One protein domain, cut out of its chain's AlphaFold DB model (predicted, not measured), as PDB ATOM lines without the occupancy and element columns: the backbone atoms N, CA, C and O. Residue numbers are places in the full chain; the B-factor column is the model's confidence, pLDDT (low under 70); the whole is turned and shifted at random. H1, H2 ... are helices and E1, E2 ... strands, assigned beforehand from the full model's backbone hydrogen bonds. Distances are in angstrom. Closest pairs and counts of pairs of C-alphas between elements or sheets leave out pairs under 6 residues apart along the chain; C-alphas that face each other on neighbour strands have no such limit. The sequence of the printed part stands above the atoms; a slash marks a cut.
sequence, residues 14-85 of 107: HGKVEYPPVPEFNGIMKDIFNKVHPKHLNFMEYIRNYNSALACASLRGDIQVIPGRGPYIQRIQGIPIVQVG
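AT A GLANCE: This is residues 14 to 85 of the 107 residues of an uncharacterized protein of Streblomastix strix (UniProt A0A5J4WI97). There is little regular structure: a free tail, residues 14 to 24, leads to two short helices, H1 and H2, and H3 bridges from them to a long, open hairpin of E1 and E2. The 72 printed residues hold H1, H2, H3, E1 and E2 in that order, mixed in class, with only 28 residues in named elements. The whole is extended, with radius of gyration of the C-alphas 19.7 A, and flat, spanning 55 by 38 by 20 A.

HOW THE PARTS SIT: H1, residues 28 to 33, touches H2, residues 40 to 45, at a steep tilt of 60 degrees; their closest C-alphas, of Ile 32 and His 40, are 4.6 A apart. H3, residues 47 to 54, is close to but not clearly touching H2; their closest C-alphas, of Phe 43 and Tyr 50, are 7.9 A apart. E1, residues 57 to 60, and E2, residues 81 to 84, form an antiparallel hairpin, with N 58 and O 83 within hydrogen-bond range at 3.0 A. In H1, H2 and H3 every O i to N i+4 pair is within range.

IN THESE COORDINATES: H1 begins at C-alpha 28 (-23.036, 32.289, 29.595). H3 is 10.4 A long. E2, 9.7 A long, ends at C-alpha 84 (-23.725, 12.821, 17.758).

THE WHOLE: The printed part has no cut. The link E1 to E2 is long, 20 residues. Residues 54 to 67 and 69 to 85 have pLDDT under 70.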
ATOM      1  N   HIS A  14       2.224  19.193  12.223       88.31
ATOM      2  CA  HIS A  14       3.182  20.286  12.407       88.31
ATOM      3  C   HIS A  14       2.673  21.642  11.885       88.31
ATOM      4  O   HIS A  14       3.433  22.409  11.301       88.31
ATOM      5  N   GLY A  15       1.378  21.922  12.073       84.31
ATOM      6  CA  GLY A  15       0.742  23.177  11.662       84.31
ATOM      7  C   GLY A  15       0.328  23.235  10.189       84.31
ATOM      8  O   GLY A  15      -0.121  24.279   9.735       84.31
ATOM      9  N   LYS A  16       0.450  22.133   9.438       89.62
ATOM     10  CA  LYS A  16      -0.028  22.049   8.044       89.62
ATOM     11  C   LYS A  16      -1.543  21.869   7.930       89.62
ATOM     12  O   LYS A  16      -2.077  21.965   6.831       89.62
ATOM     13  N   VAL A  17      -2.217  21.532   9.030       87.00
ATOM     14  CA  VAL A  17      -3.679  21.475   9.082       87.00
ATOM     15  C   VAL A  17      -4.197  22.837   9.526       87.00
ATOM     16  O   VAL A  17      -4.016  23.222  10.680       87.00
ATOM     17  N   GLU A  18      -4.853  23.548   8.613       82.50
ATOM     18  CA  GLU A  18      -5.624  24.744   8.942       82.50
ATOM     19  C   GLU A  18      -7.019  24.332   9.416       82.50
ATOM     20  O   GLU A  18      -7.744  23.617   8.723       82.50
ATOM     21  N   TYR A  19      -7.392  24.779  10.614       76.81
ATOM     22  CA  TYR A  19      -8.749  24.638  11.127       76.81
ATOM     23  C   TYR A  19      -9.507  25.950  10.926       76.81
ATOM     24  O   TYR A  19      -8.923  27.019  11.130       76.81
ATOM     25  N   PRO A  20     -10.804  25.899  10.570       83.69
ATOM     26  CA  PRO A  20     -11.625  27.096  10.590       83.69
ATOM     27  C   PRO A  20     -11.616  27.698  12.004       83.69
ATOM     28  O   PRO A  20     -11.540  26.952  12.989       83.69
ATOM     29  N   PRO A  21     -11.693  29.035  12.125       80.56
ATOM     30  CA  PRO A  21     -11.788  29.679  13.423       80.56
ATOM     31  C   PRO A  21     -12.981  29.110  14.189       80.56
ATOM     32  O   PRO A  21     -14.069  28.928  13.637       80.56
ATOM     33  N   VAL A  22     -12.752  28.799  15.464       76.00
ATOM     34  CA  VAL A  22     -13.800  28.270  16.334       76.00
ATOM     35  C   VAL A  22     -14.913  29.318  16.416       76.00
ATOM     36  O   VAL A  22     -14.607  30.483  16.691       76.00
ATOM     37  N   PRO A  23     -16.182  28.949  16.167       79.12
ATOM     38  CA  PRO A  23     -17.285  29.887  16.300       79.12
ATOM     39  C   PRO A  23     -17.317  30.439  17.724       79.12
ATOM     40  O   PRO A  23     -17.078  29.721  18.697       79.12
ATOM     41  N   GLU A  24     -17.591  31.733  17.845       78.56
ATOM     42  CA  GLU A  24     -17.605  32.384  19.144       78.56
ATOM     43  C   GLU A  24     -18.765  31.834  19.984       78.56
ATOM     44  O   GLU A  24     -19.927  31.866  19.572       78.56
ATOM     45  N   PHE A  25     -18.455  31.311  21.173       80.12
ATOM     46  CA  PHE A  25     -19.490  30.930  22.128       80.12
ATOM     47  C   PHE A  25     -20.272  32.186  22.523       80.12
ATOM     48  O   PHE A  25     -19.674  33.220  22.820       80.12
ATOM     49  N   ASN A  26     -21.602  32.119  22.534       83.06
ATOM     50  CA  ASN A  26     -22.443  33.238  22.947       83.06
ATOM     51  C   ASN A  26     -22.898  33.091  24.411       83.06
ATOM     52  O   ASN A  26     -23.016  31.992  24.958       83.06
ATOM     53  N   GLY A  27     -23.129  34.235  25.064       86.62
ATOM     54  CA  GLY A  27     -23.697  34.315  26.410       86.62
ATOM     55  C   GLY A  27     -22.886  33.593  27.491       86.62
ATOM     56  O   GLY A  27     -21.660  33.661  27.537       86.62
ATOM     57  N   ILE A  28     -23.593  32.879  28.370       89.06
ATOM     58  CA  ILE A  28     -23.036  32.289  29.595       89.06
ATOM     59  C   ILE A  28     -21.898  31.290  29.345       89.06
ATOM     60  O   ILE A  28     -20.984  31.195  30.162       89.06
ATOM     61  N   MET A  29     -21.914  30.562  28.222       87.12
ATOM     62  CA  MET A  29     -20.845  29.608  27.903       87.12
ATOM     63  C   MET A  29     -19.511  30.328  27.717       87.12
ATOM     64  O   MET A  29     -18.503  29.900  28.277       87.12
ATOM     65  N   LYS A  30     -19.509  31.465  27.012       90.19
ATOM     66  CA  LYS A  30     -18.314  32.296  26.831       90.19
ATOM     67  C   LYS A  30     -17.740  32.739  28.172       90.19
ATOM     68  O   LYS A  30     -16.542  32.595  28.404       90.19
ATOM     69  N   ASP A  31     -18.597  33.227  29.061       93.19
ATOM     70  CA  ASP A  31     -18.188  33.734  30.371       93.19
ATOM     71  C   ASP A  31     -17.662  32.618  31.278       93.19
ATOM     72  O   ASP A  31     -16.703  32.817  32.026       93.19
ATOM     73  N   ILE A  32     -18.253  31.425  31.200       92.56
ATOM     74  CA  ILE A  32     -17.781  30.237  31.913       92.56
ATOM     75  C   ILE A  32     -16.394  29.811  31.402       92.56
ATOM     76  O   ILE A  32     -15.486  29.627  32.214       92.56
ATOM     77  N   PHE A  33     -16.195  29.700  30.082       89.06
ATOM     78  CA  PHE A  33     -14.904  29.302  29.502       89.06
ATOM     79  C   PHE A  33     -13.802  30.346  29.740       89.06
ATOM     80  O   PHE A  33     -12.658  29.977  30.009       89.06
ATOM     81  N   ASN A  34     -14.151  31.635  29.727       91.56
ATOM     82  CA  ASN A  34     -13.224  32.742  29.980       91.56
ATOM     83  C   ASN A  34     -13.024  33.061  31.470       91.56
ATOM     84  O   ASN A  34     -12.380  34.056  31.797       91.56
ATOM     85  N   LYS A  35     -13.547  32.228  32.382       93.38
ATOM     86  CA  LYS A  35     -13.425  32.398  33.843       93.38
ATOM     87  C   LYS A  35     -14.028  33.700  34.389       93.38
ATOM     88  O   LYS A  35     -13.668  34.147  35.472       93.38
ATOM     89  N   VAL A  36     -14.966  34.290  33.654       94.81
ATOM     90  CA  VAL A  36     -15.727  35.477  34.063       94.81
ATOM     91  C   VAL A  36     -16.895  35.069  34.963       94.81
ATOM     92  O   VAL A  36     -17.192  35.732  35.953       94.81
ATOM     93  N   HIS A  37     -17.552  33.949  34.652       94.38
ATOM     94  CA  HIS A  37     -18.722  33.500  35.399       94.38
ATOM     95  C   HIS A  37     -18.331  32.831  36.738       94.38
ATOM     96  O   HIS A  37     -17.403  32.013  36.768       94.38
ATOM     97  N   PRO A  38     -19.074  33.051  37.845       95.75
ATOM     98  CA  PRO A  38     -18.772  32.443  39.150       95.75
ATOM     99  C   PRO A  38     -18.720  30.909  39.137       95.75
ATOM    100  O   PRO A  38     -17.981  30.293  39.896       95.75
ATOM    101  N   LYS A  39     -19.481  30.273  38.237       93.94
ATOM    102  CA  LYS A  39     -19.517  28.806  38.083       93.94
ATOM    103  C   LYS A  39     -18.363  28.219  37.257       93.94
ATOM    104  O   LYS A  39     -18.387  27.019  37.003       93.94
ATOM    105  N   HIS A  40     -17.383  29.013  36.817       95.56
ATOM    106  CA  HIS A  40     -16.319  28.515  35.936       95.56
ATOM    107  C   HIS A  40     -15.504  27.372  36.558       95.56
ATOM    108  O   HIS A  40     -15.180  26.424  35.852       95.56
ATOM    109  N   LEU A  41     -15.219  27.423  37.867       96.81
ATOM    110  CA  LEU A  41     -14.477  26.362  38.560       96.81
ATOM    111  C   LEU A  41     -15.240  25.040  38.508       96.81
ATOM    112  O   LEU A  41     -14.724  24.058  37.986       96.81
ATOM    113  N   ASN A  42     -16.500  25.057  38.948       95.62
ATOM    114  CA  ASN A  42     -17.372  23.887  38.912       95.62
ATOM    115  C   ASN A  42     -17.539  23.354  37.482       95.62
ATOM    116  O   ASN A  42     -17.505  22.152  37.245       95.62
ATOM    117  N   PHE A  43     -17.716  24.241  36.502       93.19
ATOM    118  CA  PHE A  43     -17.829  23.816  35.113       93.19
ATOM    119  C   PHE A  43     -16.561  23.117  34.619       93.19
ATOM    120  O   PHE A  43     -16.666  22.044  34.039       93.19
ATOM    121  N   MET A  44     -15.378  23.685  34.865       93.50
ATOM    122  CA  MET A  44     -14.109  23.092  34.431       93.50
ATOM    123  C   MET A  44     -13.806  21.774  35.151       93.50
ATOM    124  O   MET A  44     -13.297  20.844  34.527       93.50
ATOM    125  N   GLU A  45     -14.159  21.672  36.433       96.31
ATOM    126  CA  GLU A  45     -14.033  20.443  37.222       96.31
ATOM    127  C   GLU A  45     -14.896  19.310  36.643       96.31
ATOM    128  O   GLU A  45     -14.429  18.182  36.485       96.31
ATOM    129  N   TYR A  46     -16.131  19.626  36.237       93.31
ATOM    130  CA  TYR A  46     -17.114  18.642  35.780       93.31
ATOM    131  C   TYR A  46     -17.384  18.673  34.269       93.31
ATOM    132  O   TYR A  46     -18.366  18.086  33.812       93.31
ATOM    133  N   ILE A  47     -16.526  19.302  33.457       91.06
ATOM    134  CA  ILE A  47     -16.780  19.519  32.019       91.06
ATOM    135  C   ILE A  47     -17.029  18.210  31.262       91.06
ATOM    136  O   ILE A  47     -17.881  18.144  30.379       91.06
ATOM    137  N   ARG A  48     -16.342  17.130  31.648       85.38
ATOM    138  CA  ARG A  48     -16.563  15.797  31.073       85.38
ATOM    139  C   ARG A  48     -17.949  15.256  31.407       85.38
ATOM    140  O   ARG A  48     -18.586  14.688  30.533       85.38
ATOM    141  N   ASN A  49     -18.426  15.466  32.632       84.25
ATOM    142  CA  ASN A  49     -19.756  15.026  33.052       84.25
ATOM    143  C   ASN A  49     -20.839  15.805  32.303       84.25
ATOM    144  O   ASN A  49     -21.786  15.199  31.811       84.25
ATOM    145  N   TYR A  50     -20.663  17.122  32.146       83.94
ATOM    146  CA  TYR A  50     -21.554  17.944  31.326       83.94
ATOM    147  C   TYR A  50     -21.573  17.480  29.869       83.94
ATOM    148  O   TYR A  50     -22.649  17.252  29.326       83.94
ATOM    149  N   ASN A  51     -20.405  17.273  29.255       80.31
ATOM    150  CA  ASN A  51     -20.318  16.791  27.877       80.31
ATOM    151  C   ASN A  51     -20.961  15.409  27.712       80.31
ATOM    152  O   ASN A  51     -21.645  15.185  26.723       80.31
ATOM    153  N   SER A  52     -20.787  14.502  28.675       73.75
ATOM    154  CA  SER A  52     -21.421  13.180  28.651       73.75
ATOM    155  C   SER A  52     -22.940  13.255  28.812       73.75
ATOM    156  O   SER A  52     -23.654  12.535  28.124       73.75
ATOM    157  N   ALA A  53     -23.445  14.126  29.690       72.31
ATOM    158  CA  ALA A  53     -24.882  14.296  29.913       72.31
ATOM    159  C   ALA A  53     -25.584  15.025  28.754       72.31
ATOM    160  O   ALA A  53     -26.753  14.764  28.479       72.31
ATOM    161  N   LEU A  54     -24.875  15.939  28.084       68.50
ATOM    162  CA  LEU A  54     -25.379  16.733  26.958       68.50
ATOM    163  C   LEU A  54     -25.019  16.142  25.592       68.50
ATOM    164  O   LEU A  54     -25.436  16.681  24.567       68.50
ATOM    165  N   ALA A  55     -24.259  15.048  25.549       65.25
ATOM    166  CA  ALA A  55     -24.074  14.289  24.329       65.25
ATOM    167  C   ALA A  55     -25.438  13.718  23.928       65.25
ATOM    168  O   ALA A  55     -25.878  12.695  24.449       65.25
ATOM    169  N   CYS A  56     -26.121  14.390  22.998       53.72
ATOM    170  CA  CYS A  56     -27.287  13.845  22.322       53.72
ATOM    171  C   CYS A  56     -26.832  12.625  21.517       53.72
ATOM    172  O   CYS A  56     -26.430  12.722  20.357       53.72
ATOM    173  N   ALA A  57     -26.845  11.470  22.172       53.50
ATOM    174  CA  ALA A  57     -26.576  10.200  21.548       53.50
ATOM    175  C   ALA A  57     -27.810   9.797  20.747       53.50
ATOM    176  O   ALA A  57     -28.800   9.330  21.310       53.50
ATOM    177  N   SER A  58     -27.759   9.955  19.424       53.12
ATOM    178  CA  SER A  58     -28.622   9.131  18.588       53.12
ATOM    179  C   SER A  58     -28.089   7.704  18.676       53.12
ATOM    180  O   SER A  58     -26.919   7.428  18.398       53.12
ATOM    181  N   LEU A  59     -28.933   6.816  19.183       56.22
ATOM    182  CA  LEU A  59     -28.603   5.419  19.370       56.22
ATOM    183  C   LEU A  59     -28.941   4.675  18.085       56.22
ATOM    184  O   LEU A  59     -30.114   4.562  17.729       56.22
ATOM    185  N   ARG A  60     -27.923   4.182  17.380       49.84
ATOM    186  CA  ARG A  60     -28.119   3.360  16.181       49.84
ATOM    187  C   ARG A  60     -27.747   1.914  16.492       49.84
ATOM    188  O   ARG A  60     -26.643   1.637  16.950       49.84
ATOM    189  N   GLY A  61     -28.672   0.999  16.229       58.50
ATOM    190  CA  GLY A  61     -28.491  -0.445  16.378       58.50
ATOM    191  C   GLY A  61     -29.369  -1.195  15.382       58.50
ATOM    192  O   GLY A  61     -30.178  -0.573  14.692       58.50
ATOM    193  N   ASP A  62     -29.200  -2.513  15.285       57.25
ATOM    194  CA  ASP A  62     -30.121  -3.350  14.515       57.25
ATOM    195  C   ASP A  62     -31.454  -3.431  15.273       57.25
ATOM    196  O   ASP A  62     -31.531  -3.991  16.370       57.25
ATOM    197  N   ILE A  63     -32.478  -2.756  14.745       60.00
ATOM    198  CA  ILE A  63     -33.767  -2.592  15.416       60.00
ATOM    199  C   ILE A  63     -34.644  -3.782  15.051       60.00
ATOM    200  O   ILE A  63     -35.177  -3.862  13.945       60.00
ATOM    201  N   GLN A  64     -34.873  -4.666  16.017       61.47
ATOM    202  CA  GLN A  64     -35.939  -5.655  15.910       61.47
ATOM    203  C   GLN A  64     -37.212  -5.098  16.540       61.47
ATOM    204  O   GLN A  64     -37.287  -4.894  17.754       61.47
ATOM    205  N   VAL A  65     -38.221  -4.859  15.701       65.31
ATOM    206  CA  VAL A  65     -39.567  -4.513  16.163       65.31
ATOM    207  C   VAL A  65     -40.232  -5.787  16.666       65.31
ATOM    208  O   VAL A  65     -40.454  -6.720  15.895       65.31
ATOM    209  N   ILE A  66     -40.548  -5.833  17.958       66.56
ATOM    210  CA  ILE A  66     -41.278  -6.960  18.536       66.56
ATOM    211  C   ILE A  66     -42.776  -6.738  18.282       66.56
ATOM    212  O   ILE A  66     -43.319  -5.731  18.741       66.56
ATOM    213  N   PRO A  67     -43.469  -7.646  17.577       67.12
ATOM    214  CA  PRO A  67     -44.915  -7.555  17.416       67.12
ATOM    215  C   PRO A  67     -45.628  -7.860  18.745       67.12
ATOM    216  O   PRO A  67     -45.296  -8.827  19.428       67.12
ATOM    217  N   GLY A  68     -46.629  -7.055  19.113       72.94
ATOM    218  CA  GLY A  68     -47.420  -7.254  20.332       72.94
ATOM    219  C   GLY A  68     -48.351  -6.080  20.651       72.94
ATOM    220  O   GLY A  68     -48.282  -5.030  20.017       72.94
ATOM    221  N   ARG A  69     -49.240  -6.258  21.640       64.62
ATOM    222  CA  ARG A  69     -50.042  -5.169  22.226       64.62
ATOM    223  C   ARG A  69     -49.330  -4.657  23.479       64.62
ATOM    224  O   ARG A  69     -49.248  -5.381  24.464       64.62
ATOM    225  N   GLY A  70     -48.816  -3.432  23.431       64.88
ATOM    226  CA  GLY A  70     -48.108  -2.790  24.539       64.88
ATOM    227  C   GLY A  70     -47.333  -1.553  24.073       64.88
ATOM    228  O   GLY A  70     -47.358  -1.242  22.880       64.88
ATOM    229  N   PRO A  71     -46.660  -0.837  24.991       61.59
ATOM    230  CA  PRO A  71     -45.752   0.251  24.640       61.59
ATOM    231  C   PRO A  71     -44.699  -0.218  23.633       61.59
ATOM    232  O   PRO A  71     -44.320  -1.388  23.621       61.59
ATOM    233  N   TYR A  72     -44.229   0.686  22.778       61.84
ATOM    234  CA  TYR A  72     -43.255   0.351  21.744       61.84
ATOM    235  C   TYR A  72     -41.918  -0.071  22.376       61.84
ATOM    236  O   TYR A  72     -41.259   0.728  23.039       61.84
ATOM    237  N   ILE A  73     -41.526  -1.335  22.181       61.06
ATOM    238  CA  ILE A  73     -40.274  -1.896  22.700       61.06
ATOM    239  C   ILE A  73     -39.290  -2.043  21.538       61.06
ATOM    240  O   ILE A  73     -39.506  -2.845  20.628       61.06
ATOM    241  N   GLN A  74     -38.183  -1.301  21.597       59.75
ATOM    242  CA  GLN A  74     -37.021  -1.519  20.737       59.75
ATOM    243  C   GLN A  74     -35.994  -2.359  21.495       59.75
ATOM    244  O   GLN A  74     -35.508  -1.951  22.550       59.75
ATOM    245  N   ARG A  75     -35.646  -3.536  20.965       60.81
ATOM    246  CA  ARG A  75     -34.500  -4.310  21.463       60.81
ATOM    247  C   ARG A  75     -33.256  -3.914  20.689       60.81
ATOM    248  O   ARG A  75     -33.252  -3.972  19.465       60.81
ATOM    249  N   ILE A  76     -32.206  -3.563  21.422       59.47
ATOM    250  CA  ILE A  76     -30.896  -3.215  20.875       59.47
ATOM    251  C   ILE A  76     -29.932  -4.313  21.313       59.47
ATOM    252  O   ILE A  76     -29.789  -4.571  22.508       59.47
ATOM    253  N   GLN A  77     -29.320  -5.001  20.351       52.22
ATOM    254  CA  GLN A  77     -28.314  -6.035  20.606       52.22
ATOM    255  C   GLN A  77     -26.923  -5.509  20.230       52.22
ATOM    256  O   GLN A  77     -26.754  -4.908  19.171       52.22
ATOM    257  N   GLY A  78     -25.925  -5.755  21.083       58.03
ATOM    258  CA  GLY A  78     -24.534  -5.340  20.863       58.03
ATOM    259  C   GLY A  78     -24.130  -4.058  21.600       58.03
ATOM    260  O   GLY A  78     -24.834  -3.588  22.493       58.03
ATOM    261  N   ILE A  79     -22.956  -3.519  21.248       55.50
ATOM    262  CA  ILE A  79     -22.445  -2.268  21.820       55.50
ATOM    263  C   ILE A  79     -23.144  -1.101  21.114       55.50
ATOM    264  O   ILE A  79     -23.002  -0.968  19.895       55.50
ATOM    265  N   PRO A  80     -23.880  -0.248  21.843       59.03
ATOM    266  CA  PRO A  80     -24.512   0.914  21.248       59.03
ATOM    267  C   PRO A  80     -23.472   1.872  20.665       59.03
ATOM    268  O   PRO A  80     -22.583   2.344  21.374       59.03
ATOM    269  N   ILE A  81     -23.601   2.194  19.376       56.62
ATOM    270  CA  ILE A  81     -22.804   3.252  18.757       56.62
ATOM    271  C   ILE A  81     -23.541   4.569  18.986       56.62
ATOM    272  O   ILE A  81     -24.652   4.777  18.497       56.62
ATOM    273  N   VAL A  82     -22.905   5.447  19.757       57.56
ATOM    274  CA  VAL A  82     -23.356   6.817  19.994       57.56
ATOM    275  C   VAL A  82     -22.966   7.655  18.784       57.56
ATOM    276  O   VAL A  82     -21.781   7.900  18.555       57.56
ATOM    277  N   GLN A  83     -23.952   8.102  18.008       53.88
ATOM    278  CA  GLN A  83     -23.721   9.080  16.951       53.88
ATOM    279  C   GLN A  83     -24.247  10.441  17.411       53.88
ATOM    280  O   GLN A  83     -25.432  10.594  17.717       53.88
ATOM    281  N   VAL A  84     -23.356  11.431  17.468       55.19
ATOM    282  CA  VAL A  84     -23.725  12.821  17.758       55.19
ATOM    283  C   VAL A  84     -24.394  13.396  16.512       55.19
ATOM    284  O   VAL A  84     -23.788  13.434  15.441       55.19
ATOM    285  N   GLY A  85     -25.658  13.790  16.644       57.66
ATOM    286  CA  GLY A  85     -26.429  14.453  15.591       57.66
ATOM    287  C   GLY A  85     -26.675  15.932  15.908       57.66
ATOM    288  O   GLY A  85     -26.514  16.343  17.059       57.66
TER     289      GLY A  85